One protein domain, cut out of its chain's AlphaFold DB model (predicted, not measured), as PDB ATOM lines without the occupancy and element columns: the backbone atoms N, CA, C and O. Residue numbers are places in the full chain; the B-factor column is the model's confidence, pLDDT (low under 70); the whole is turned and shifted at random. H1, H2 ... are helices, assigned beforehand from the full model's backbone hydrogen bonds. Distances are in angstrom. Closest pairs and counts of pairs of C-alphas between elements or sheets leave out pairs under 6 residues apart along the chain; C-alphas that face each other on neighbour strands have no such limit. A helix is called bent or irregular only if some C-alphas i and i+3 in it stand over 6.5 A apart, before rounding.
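What this domain is: This is residues 4 to 65 of the 66 residues of an uncharacterized protein of Yersinia intermedia (UniProt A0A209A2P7). Three helices are joined end to end in an open zigzag: H2 is the middle limb, H1 turns back from its first end to make one open V, and H3 turns back from its last end to make a second. The two V's open in different directions and there is no shared core, with residues 4 to 13 of H1 and residues 50 to 65, most of them in H3, sticking out free. The printed part has 62 residues with three named helices, in the order H1, H2, H3, and no named strand; the class is all helix. The whole is loose, with a radius of gyration of the C-alphas of 14.4 A, and the C-alphas span 39 by 30 by 25 A.

How they stand to each other: Start with H1, residues 4 to 17, and go on to H2, residues 20 to 39. They only just touch, with 3 pairs of C-alphas within 8 A, and H1 does so with residues 15 to 16 alone, H2 with residues 23 to 26 alone. Look at Ile 15 and Gln 23, whose C-alphas are the closest of the two helices, 6.1 A apart. H1 and H2 form a helical hairpin, running opposite ways at a steep tilt of 41 degrees. Next comes H3, residues 44 to 63, which touches H2 only at the corner by their link, residues 36 to 39 of H2 meeting residues 45 to 46 of H3. There the closest C-alphas are those of Leu 37 and Ala 45, 5.3 A apart. H2 and H3 run opposite ways at a steep tilt of 47 degrees. H1 and H3 are apart. In H1, H2 and H3 every O i to N i+4 pair is within hydrogen-bond range.

Where its parts are: Find C-alpha 4 at (-24.802, 24.688, -21.538); from there H1 runs 20.2 A to C-alpha 17. After residues 18 and 19, find C-alpha 20 at (-36.226, 47.637, -24.886), where H2 begins; it runs 28.8 A to C-alpha 39. H3 begins at C-alpha 44 and runs 29.3 A to C-alpha 63 at (-30.642, 32.872, -50.320). No helix is bent.

The domain as a whole: Look to Pro 41 and Asn 65 for the two C-alphas farthest apart, 38.7 A. Without the stretches that stand free, the body has 36 residues and spans 36 by 14 by 11 A. The printed part has no cut, and both links, H1 to H2 and H2 to H3, are tight. The mean pLDDT of the printed part is 90.4, but the model's confidence is under 70 at residues 59 to 65.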
ATOM      1  N   ASP A   4     -23.377  24.361 -21.390       90.50
ATOM      2  CA  ASP A   4     -24.802  24.688 -21.538       90.50
ATOM      3  C   ASP A   4     -25.208  25.908 -20.703       90.50
ATOM      4  O   ASP A   4     -25.931  26.794 -21.165       90.50
ATOM      5  N   GLN A   5     -24.688  25.999 -19.474       91.75
ATOM      6  CA  GLN A   5     -24.892  27.165 -18.614       91.75
ATOM      7  C   GLN A   5     -24.250  28.423 -19.213       91.75
ATOM      8  O   GLN A   5     -24.813  29.511 -19.090       91.75
ATOM      9  N   GLN A   6     -23.099  28.280 -19.878       94.19
ATOM     10  CA  GLN A   6     -22.435  29.377 -20.581       94.19
ATOM     11  C   GLN A   6     -23.263  29.876 -21.759       94.19
ATOM     12  O   GLN A   6     -23.519  31.073 -21.858       94.19
ATOM     13  N   THR A   7     -23.723  28.965 -22.611       93.62
ATOM     14  CA  THR A   7     -24.559  29.283 -23.769       93.62
ATOM     15  C   THR A   7     -25.829  30.011 -23.339       93.62
ATOM     16  O   THR A   7     -26.159  31.066 -23.882       93.62
ATOM     17  N   LEU A   8     -26.501  29.525 -22.290       94.06
ATOM     18  CA  LEU A   8     -27.677  30.193 -21.737       94.06
ATOM     19  C   LEU A   8     -27.364  31.621 -21.263       94.06
ATOM     20  O   LEU A   8     -28.160  32.537 -21.482       94.06
ATOM     21  N   LEU A   9     -26.215  31.829 -20.613       95.50
ATOM     22  CA  LEU A   9     -25.796  33.156 -20.164       95.50
ATOM     23  C   LEU A   9     -25.493  34.088 -21.345       95.50
ATOM     24  O   LEU A   9     -25.868  35.260 -21.299       95.50
ATOM     25  N   MET A  10     -24.880  33.572 -22.413       96.94
ATOM     26  CA  MET A  10     -24.606  34.333 -23.635       96.94
ATOM     27  C   MET A  10     -25.895  34.832 -24.288       96.94
ATOM     28  O   MET A  10     -25.995  36.019 -24.587       96.94
ATOM     29  N   PHE A  11     -26.912  33.976 -24.430       96.19
ATOM     30  CA  PHE A  11     -28.214  34.398 -24.956       96.19
ATOM     31  C   PHE A  11     -28.885  35.446 -24.068       96.19
ATOM     32  O   PHE A  11     -29.385  36.447 -24.573       96.19
ATOM     33  N   LYS A  12     -28.853  35.274 -22.740       95.62
ATOM     34  CA  LYS A  12     -29.384  36.285 -21.811       95.62
ATOM     35  C   LYS A  12     -28.673  37.632 -21.963       95.62
ATOM     36  O   LYS A  12     -29.341  38.664 -21.962       95.62
ATOM     37  N   GLY A  13     -27.349  37.619 -22.119       97.12
ATOM     38  CA  GLY A  13     -26.550  38.817 -22.375       97.12
ATOM     39  C   GLY A  13     -26.890  39.481 -23.708       97.12
ATOM     40  O   GLY A  13     -27.084  40.692 -23.749       97.12
ATOM     41  N   LEU A  14     -27.036  38.688 -24.776       96.62
ATOM     42  CA  LEU A  14     -27.449  39.171 -26.094       96.62
ATOM     43  C   LEU A  14     -28.835  39.817 -26.045       96.62
ATOM     44  O   LEU A  14     -29.013  40.914 -26.550       96.62
ATOM     45  N   ILE A  15     -29.816  39.182 -25.401       97.06
ATOM     46  CA  ILE A  15     -31.157  39.761 -25.264       97.06
ATOM     47  C   ILE A  15     -31.082  41.075 -24.485       97.06
ATOM     48  O   ILE A  15     -31.676  42.066 -24.898       97.06
ATOM     49  N   ALA A  16     -30.323  41.115 -23.388       96.62
ATOM     50  CA  ALA A  16     -30.177  42.315 -22.570       96.62
ATOM     51  C   ALA A  16     -29.516  43.492 -23.311       96.62
ATOM     52  O   ALA A  16     -29.749  44.639 -22.926       96.62
ATOM     53  N   SER A  17     -28.723  43.238 -24.360       97.31
ATOM     54  CA  SER A  17     -28.090  44.289 -25.167       97.31
ATOM     55  C   SER A  17     -28.990  44.858 -26.272       97.31
ATOM     56  O   SER A  17     -28.650  45.882 -26.864       97.31
ATOM     57  N   LEU A  18     -30.148  44.244 -26.541       97.12
ATOM     58  CA  LEU A  18     -31.111  44.736 -27.530       97.12
ATOM     59  C   LEU A  18     -31.888  45.963 -27.012       97.12
ATOM     60  O   LEU A  18     -32.055  46.124 -25.800       97.12
ATOM     61  N   PRO A  19     -32.457  46.804 -27.899       98.12
ATOM     62  CA  PRO A  19     -33.392  47.860 -27.504       98.12
ATOM     63  C   PRO A  19     -34.594  47.309 -26.728       98.12
ATOM     64  O   PRO A  19     -35.067  46.208 -27.010       98.12
ATOM     65  N   THR A  20     -35.142  48.082 -25.785       96.31
ATOM     66  CA  THR A  20     -36.226  47.637 -24.886       96.31
ATOM     67  C   THR A  20     -37.451  47.097 -25.629       96.31
ATOM     68  O   THR A  20     -38.027  46.092 -25.217       96.31
ATOM     69  N   GLU A  21     -37.829  47.720 -26.746       96.50
ATOM     70  CA  GLU A  21     -38.934  47.245 -27.584       96.50
ATOM     71  C   GLU A  21     -38.642  45.854 -28.171       96.50
ATOM     72  O   GLU A  21     -39.478  44.951 -28.116       96.50
ATOM     73  N   THR A  22     -37.425  45.649 -28.671       96.94
ATOM     74  CA  THR A  22     -36.972  44.356 -29.191       96.94
ATOM     75  C   THR A  22     -36.891  43.310 -28.079       96.94
ATOM     76  O   THR A  22     -37.320  42.178 -28.282       96.94
ATOM     77  N   GLN A  23     -36.440  43.677 -26.875       97.81
ATOM     78  CA  GLN A  23     -36.462  42.774 -25.720       97.81
ATOM     79  C   GLN A  23     -37.879  42.304 -25.383       97.81
ATOM     80  O   GLN A  23     -38.085  41.125 -25.099       97.81
ATOM     81  N   ALA A  24     -38.860  43.212 -25.413       97.31
ATOM     82  CA  ALA A  24     -40.257  42.873 -25.156       97.31
ATOM     83  C   ALA A  24     -40.798  41.891 -26.205       97.31
ATOM     84  O   ALA A  24     -41.445  40.908 -25.843       97.31
ATOM     85  N   LYS A  25     -40.463  42.103 -27.484       97.88
ATOM     86  CA  LYS A  25     -40.808  41.189 -28.584       97.88
ATOM     87  C   LYS A  25     -40.190  39.802 -28.389       97.88
ATOM     88  O   LYS A  25     -40.907  38.809 -28.474       97.88
ATOM     89  N   VAL A  26     -38.901  39.726 -28.045       97.38
ATOM     90  CA  VAL A  26     -38.212  38.450 -27.776       97.38
ATOM     91  C   VAL A  26     -38.843  37.713 -26.595       97.38
ATOM     92  O   VAL A  26     -39.131  36.527 -26.708       97.38
ATOM     93  N   LYS A  27     -39.125  38.402 -25.481       96.25
ATOM     94  CA  LYS A  27     -39.777  37.791 -24.309       96.25
ATOM     95  C   LYS A  27     -41.182  37.281 -24.619       96.25
ATOM     96  O   LYS A  27     -41.586  36.241 -24.109       96.25
ATOM     97  N   HIS A  28     -41.935  38.011 -25.438       97.62
ATOM     98  CA  HIS A  28     -43.263  37.576 -25.852       97.62
ATOM     99  C   HIS A  28     -43.193  36.316 -26.723       97.62
ATOM    100  O   HIS A  28     -43.901  35.353 -26.443       97.62
ATOM    101  N   ALA A  29     -42.297  36.294 -27.713       97.00
ATOM    102  CA  ALA A  29     -42.066  35.120 -28.551       97.00
ATOM    103  C   ALA A  29     -41.578  33.911 -27.732       97.00
ATOM    104  O   ALA A  29     -42.109  32.817 -27.894       97.00
ATOM    105  N   GLU A  30     -40.632  34.110 -26.804       96.25
ATOM    106  CA  GLU A  30     -40.164  33.063 -25.886       96.25
ATOM    107  C   GLU A  30     -41.334  32.449 -25.114       96.25
ATOM    108  O   GLU A  30     -41.442  31.227 -25.029       96.25
ATOM    109  N   LYS A  31     -42.223  33.287 -24.568       97.56
ATOM    110  CA  LYS A  31     -43.393  32.812 -23.831       97.56
ATOM    111  C   LYS A  31     -44.295  31.949 -24.717       97.56
ATOM    112  O   LYS A  31     -44.620  30.842 -24.317       97.56
ATOM    113  N   LEU A  32     -44.646  32.422 -25.914       97.50
ATOM    114  CA  LEU A  32     -45.510  31.670 -26.832       97.50
ATOM    115  C   LEU A  32     -44.911  30.308 -27.199       97.50
ATOM    116  O   LEU A  32     -45.617  29.307 -27.190       97.50
ATOM    117  N   LEU A  33     -43.604  30.251 -27.469       95.12
ATOM    118  CA  LEU A  33     -42.920  28.991 -27.767       95.12
ATOM    119  C   LEU A  33     -42.929  28.034 -26.569       95.12
ATOM    120  O   LEU A  33     -43.107  26.831 -26.745       95.12
ATOM    121  N   ARG A  34     -42.760  28.549 -25.346       95.31
ATOM    122  CA  ARG A  34     -42.845  27.737 -24.122       95.31
ATOM    123  C   ARG A  34     -44.257  27.230 -23.860       95.31
ATOM    124  O   ARG A  34     -44.385  26.076 -23.470       95.31
ATOM    125  N   ASP A  35     -45.267  28.066 -24.076       97.00
ATOM    126  CA  ASP A  35     -46.673  27.692 -23.918       97.00
ATOM    127  C   ASP A  35     -47.013  26.549 -24.895       97.00
ATOM    128  O   ASP A  35     -47.505  25.509 -24.473       97.00
ATOM    129  N   VAL A  36     -46.594  26.660 -26.165       95.94
ATOM    130  CA  VAL A  36     -46.740  25.578 -27.156       95.94
ATOM    131  C   VAL A  36     -46.013  24.306 -26.719       95.94
ATOM    132  O   VAL A  36     -46.587  23.230 -26.791       95.94
ATOM    133  N   LEU A  37     -44.772  24.382 -26.231       94.12
ATOM    134  CA  LEU A  37     -44.071  23.186 -25.740       94.12
ATOM    135  C   LEU A  37     -44.784  22.530 -24.543       94.12
ATOM    136  O   LEU A  37     -44.692  21.317 -24.378       94.12
ATOM    137  N   ALA A  38     -45.481  23.312 -23.715       95.44
ATOM    138  CA  ALA A  38     -46.247  22.808 -22.575       95.44
ATOM    139  C   ALA A  38     -47.564  22.130 -22.990       95.44
ATOM    140  O   ALA A  38     -47.973  21.170 -22.338       95.44
ATOM    141  N   ASP A  39     -48.200  22.597 -24.068       97.44
ATOM    142  CA  ASP A  39     -49.461  22.043 -24.577       97.44
ATOM    143  C   ASP A  39     -49.301  20.630 -25.184       97.44
ATOM    144  O   ASP A  39     -50.286  19.901 -25.305       97.44
ATOM    145  N   TYR A  40     -48.069  20.214 -25.518       95.25
ATOM    146  CA  TYR A  40     -47.739  18.906 -26.109       95.25
ATOM    147  C   TYR A  40     -46.660  18.170 -25.285       95.25
ATOM    148  O   TYR A  40     -45.479  18.152 -25.656       95.25
ATOM    149  N   PRO A  41     -47.033  17.573 -24.136       90.56
ATOM    150  CA  PRO A  41     -46.083  17.020 -23.170       90.56
ATOM    151  C   PRO A  41     -45.386  15.735 -23.635       90.56
ATOM    152  O   PRO A  41     -44.381  15.349 -23.034       90.56
ATOM    153  N   GLU A  42     -45.879  15.070 -24.684       94.69
ATOM    154  CA  GLU A  42     -45.259  13.856 -25.233       94.69
ATOM    155  C   GLU A  42     -44.112  14.177 -26.211       94.69
ATOM    156  O   GLU A  42     -43.426  13.278 -26.698       94.69
ATOM    157  N   GLY A  43     -43.828  15.467 -26.429       91.75
ATOM    158  CA  GLY A  43     -42.673  15.945 -27.185       91.75
ATOM    159  C   GLY A  43     -42.965  16.272 -28.647       91.75
ATOM    160  O   GLY A  43     -42.041  16.642 -29.373       91.75
ATOM    161  N   GLU A  44     -44.220  16.220 -29.088       96.69
ATOM    162  CA  GLU A  44     -44.631  16.538 -30.460       96.69
ATOM    163  C   GLU A  44     -44.230  17.964 -30.845       96.69
ATOM    164  O   GLU A  44     -43.669  18.187 -31.920       96.69
ATOM    165  N   ALA A  45     -44.418  18.921 -29.932       95.44
ATOM    166  CA  ALA A  45     -43.978  20.298 -30.135       95.44
ATOM    167  C   ALA A  45     -42.450  20.420 -30.252       95.44
ATOM    168  O   ALA A  45     -41.964  21.270 -30.992       95.44
ATOM    169  N   THR A  46     -41.677  19.553 -29.586       95.44
ATOM    170  CA  THR A  46     -40.209  19.530 -29.724       95.44
ATOM    171  C   THR A  46     -39.799  19.051 -31.115       95.44
ATOM    172  O   THR A  46     -38.914  19.643 -31.732       95.44
ATOM    173  N   VAL A  47     -40.460  18.012 -31.637       96.44
ATOM    174  CA  VAL A  47     -40.218  17.508 -32.999       96.44
ATOM    175  C   VAL A  47     -40.601  18.564 -34.039       96.44
ATOM    176  O   VAL A  47     -39.813  18.841 -34.941       96.44
ATOM    177  N   ALA A  48     -41.762  19.204 -33.882       95.38
ATOM    178  CA  ALA A  48     -42.209  20.283 -34.761       95.38
ATOM    179  C   ALA A  48     -41.256  21.491 -34.728       95.38
ATOM    180  O   ALA A  48     -40.911  22.036 -35.774       95.38
ATOM    181  N   PHE A  49     -40.770  21.874 -33.543       94.00
ATOM    182  CA  PHE A  49     -39.779  22.940 -33.399       94.00
ATOM    183  C   PHE A  49     -38.458  22.593 -34.101       94.00
ATOM    184  O   PHE A  49     -37.871  23.443 -34.768       94.00
ATOM    185  N   GLY A  50     -38.013  21.336 -34.005       93.19
ATOM    186  CA  GLY A  50     -36.835  20.842 -34.719       93.19
ATOM    187  C   GLY A  50     -36.989  20.885 -36.243       93.19
ATOM    188  O   GLY A  50     -36.055  21.302 -36.925       93.19
ATOM    189  N   LEU A  51     -38.162  20.513 -36.768       93.69
ATOM    190  CA  LEU A  51     -38.471  20.607 -38.199       93.69
ATOM    191  C   LEU A  51     -38.370  22.055 -38.696       93.69
ATOM    192  O   LEU A  51     -37.615  22.320 -39.624       93.69
ATOM    193  N   ILE A  52     -39.049  22.989 -38.024       93.25
ATOM    194  CA  ILE A  52     -39.008  24.419 -38.374       93.25
ATOM    195  C   ILE A  52     -37.570  24.948 -38.315       93.25
ATOM    196  O   ILE A  52     -37.135  25.689 -39.191       93.25
ATOM    197  N   GLY A  53     -36.800  24.562 -37.290       91.62
ATOM    198  CA  GLY A  53     -35.392  24.945 -37.180       91.62
ATOM    199  C   GLY A  53     -34.540  24.444 -38.352       91.62
ATOM    200  O   GLY A  53     -33.696  25.186 -38.851       91.62
ATOM    201  N   ALA A  54     -34.780  23.213 -38.813       92.38
ATOM    202  CA  ALA A  54     -34.103  22.652 -39.980       92.38
ATOM    203  C   ALA A  54     -34.499  23.375 -41.279       92.38
ATOM    204  O   ALA A  54     -33.627  23.677 -42.091       92.38
ATOM    205  N   GLU A  55     -35.781  23.707 -41.448       92.06
ATOM    206  CA  GLU A  55     -36.279  24.491 -42.587       92.06
ATOM    207  C   GLU A  55     -35.629  25.883 -42.638       92.06
ATOM    208  O   GLU A  55     -35.096  26.272 -43.674       92.06
ATOM    209  N   LEU A  56     -35.552  26.593 -41.506       88.69
ATOM    210  CA  LEU A  56     -34.903  27.908 -41.428       88.69
ATOM    211  C   LEU A  56     -33.417  27.859 -41.807       88.69
ATOM    212  O   LEU A  56     -32.918  28.754 -42.488       88.69
ATOM    213  N   GLN A  57     -32.709  26.804 -41.395       86.19
ATOM    214  CA  GLN A  57     -31.311  26.605 -41.775       86.19
ATOM    215  C   GLN A  57     -31.161  26.386 -43.291       86.19
ATOM    216  O   GLN A  57     -30.183  26.832 -43.892       86.19
ATOM    217  N   MET A  58     -32.125  25.715 -43.926       86.00
ATOM    218  CA  MET A  58     -32.137  25.490 -45.374       86.00
ATOM    219  C   MET A  58     -32.500  26.757 -46.158       86.00
ATOM    220  O   MET A  58     -31.834  27.053 -47.150       86.00
ATOM    221  N   ASP A  59     -33.472  27.540 -45.692       68.69
ATOM    222  CA  ASP A  59     -33.892  28.795 -46.334       68.69
ATOM    223  C   ASP A  59     -32.772  29.854 -46.332       68.69
ATOM    224  O   ASP A  59     -32.541  30.544 -47.332       68.69
ATOM    225  N   GLU A  60     -31.978  29.935 -45.258       56.66
ATOM    226  CA  GLU A  60     -30.747  30.741 -45.259       56.66
ATOM    227  C   GLU A  60     -29.730  30.247 -46.308       56.66
ATOM    228  O   GLU A  60     -28.984  31.044 -46.882       56.66
ATOM    229  N   THR A  61     -29.735  28.951 -46.631       52.06
ATOM    230  CA  THR A  61     -28.821  28.342 -47.611       52.06
ATOM    231  C   THR A  61     -29.265  28.581 -49.066       52.06
ATOM    232  O   THR A  61     -28.417  28.684 -49.959       52.06
ATOM    233  N   GLU A  62     -30.567  28.726 -49.333       52.47
ATOM    234  CA  GLU A  62     -31.082  29.050 -50.676       52.47
ATOM    235  C   GLU A  62     -30.893  30.526 -51.059       52.47
ATOM    236  O   GLU A  62     -30.782  30.849 -52.245       52.47
ATOM    237  N   THR A  63     -30.798  31.426 -50.077       49.34
ATOM    238  CA  THR A  63     -30.642  32.872 -50.320       49.34
ATOM    239  C   THR A  63     -29.191  33.277 -50.632       49.34
ATOM    240  O   THR A  63     -28.960  34.321 -51.234       49.34
ATOM    241  N   ILE A  64     -28.202  32.446 -50.274       51.06
ATOM    242  CA  ILE A  64     -26.765  32.689 -50.527       51.06
ATOM    243  C   ILE A  64     -26.309  32.125 -51.893       51.06
ATOM    244  O   ILE A  64     -25.254  32.501 -52.397       51.06
ATOM    245  N   ASN A  65     -27.111  31.259 -52.526       48.88
ATOM    246  CA  ASN A  65     -26.780  30.593 -53.797       48.88
ATOM    247  C   ASN A  65     -27.516  31.159 -55.034       48.88
ATOM    248  O   ASN A  65     -27.530  30.502 -56.078       48.88
TER     249      ASN A  65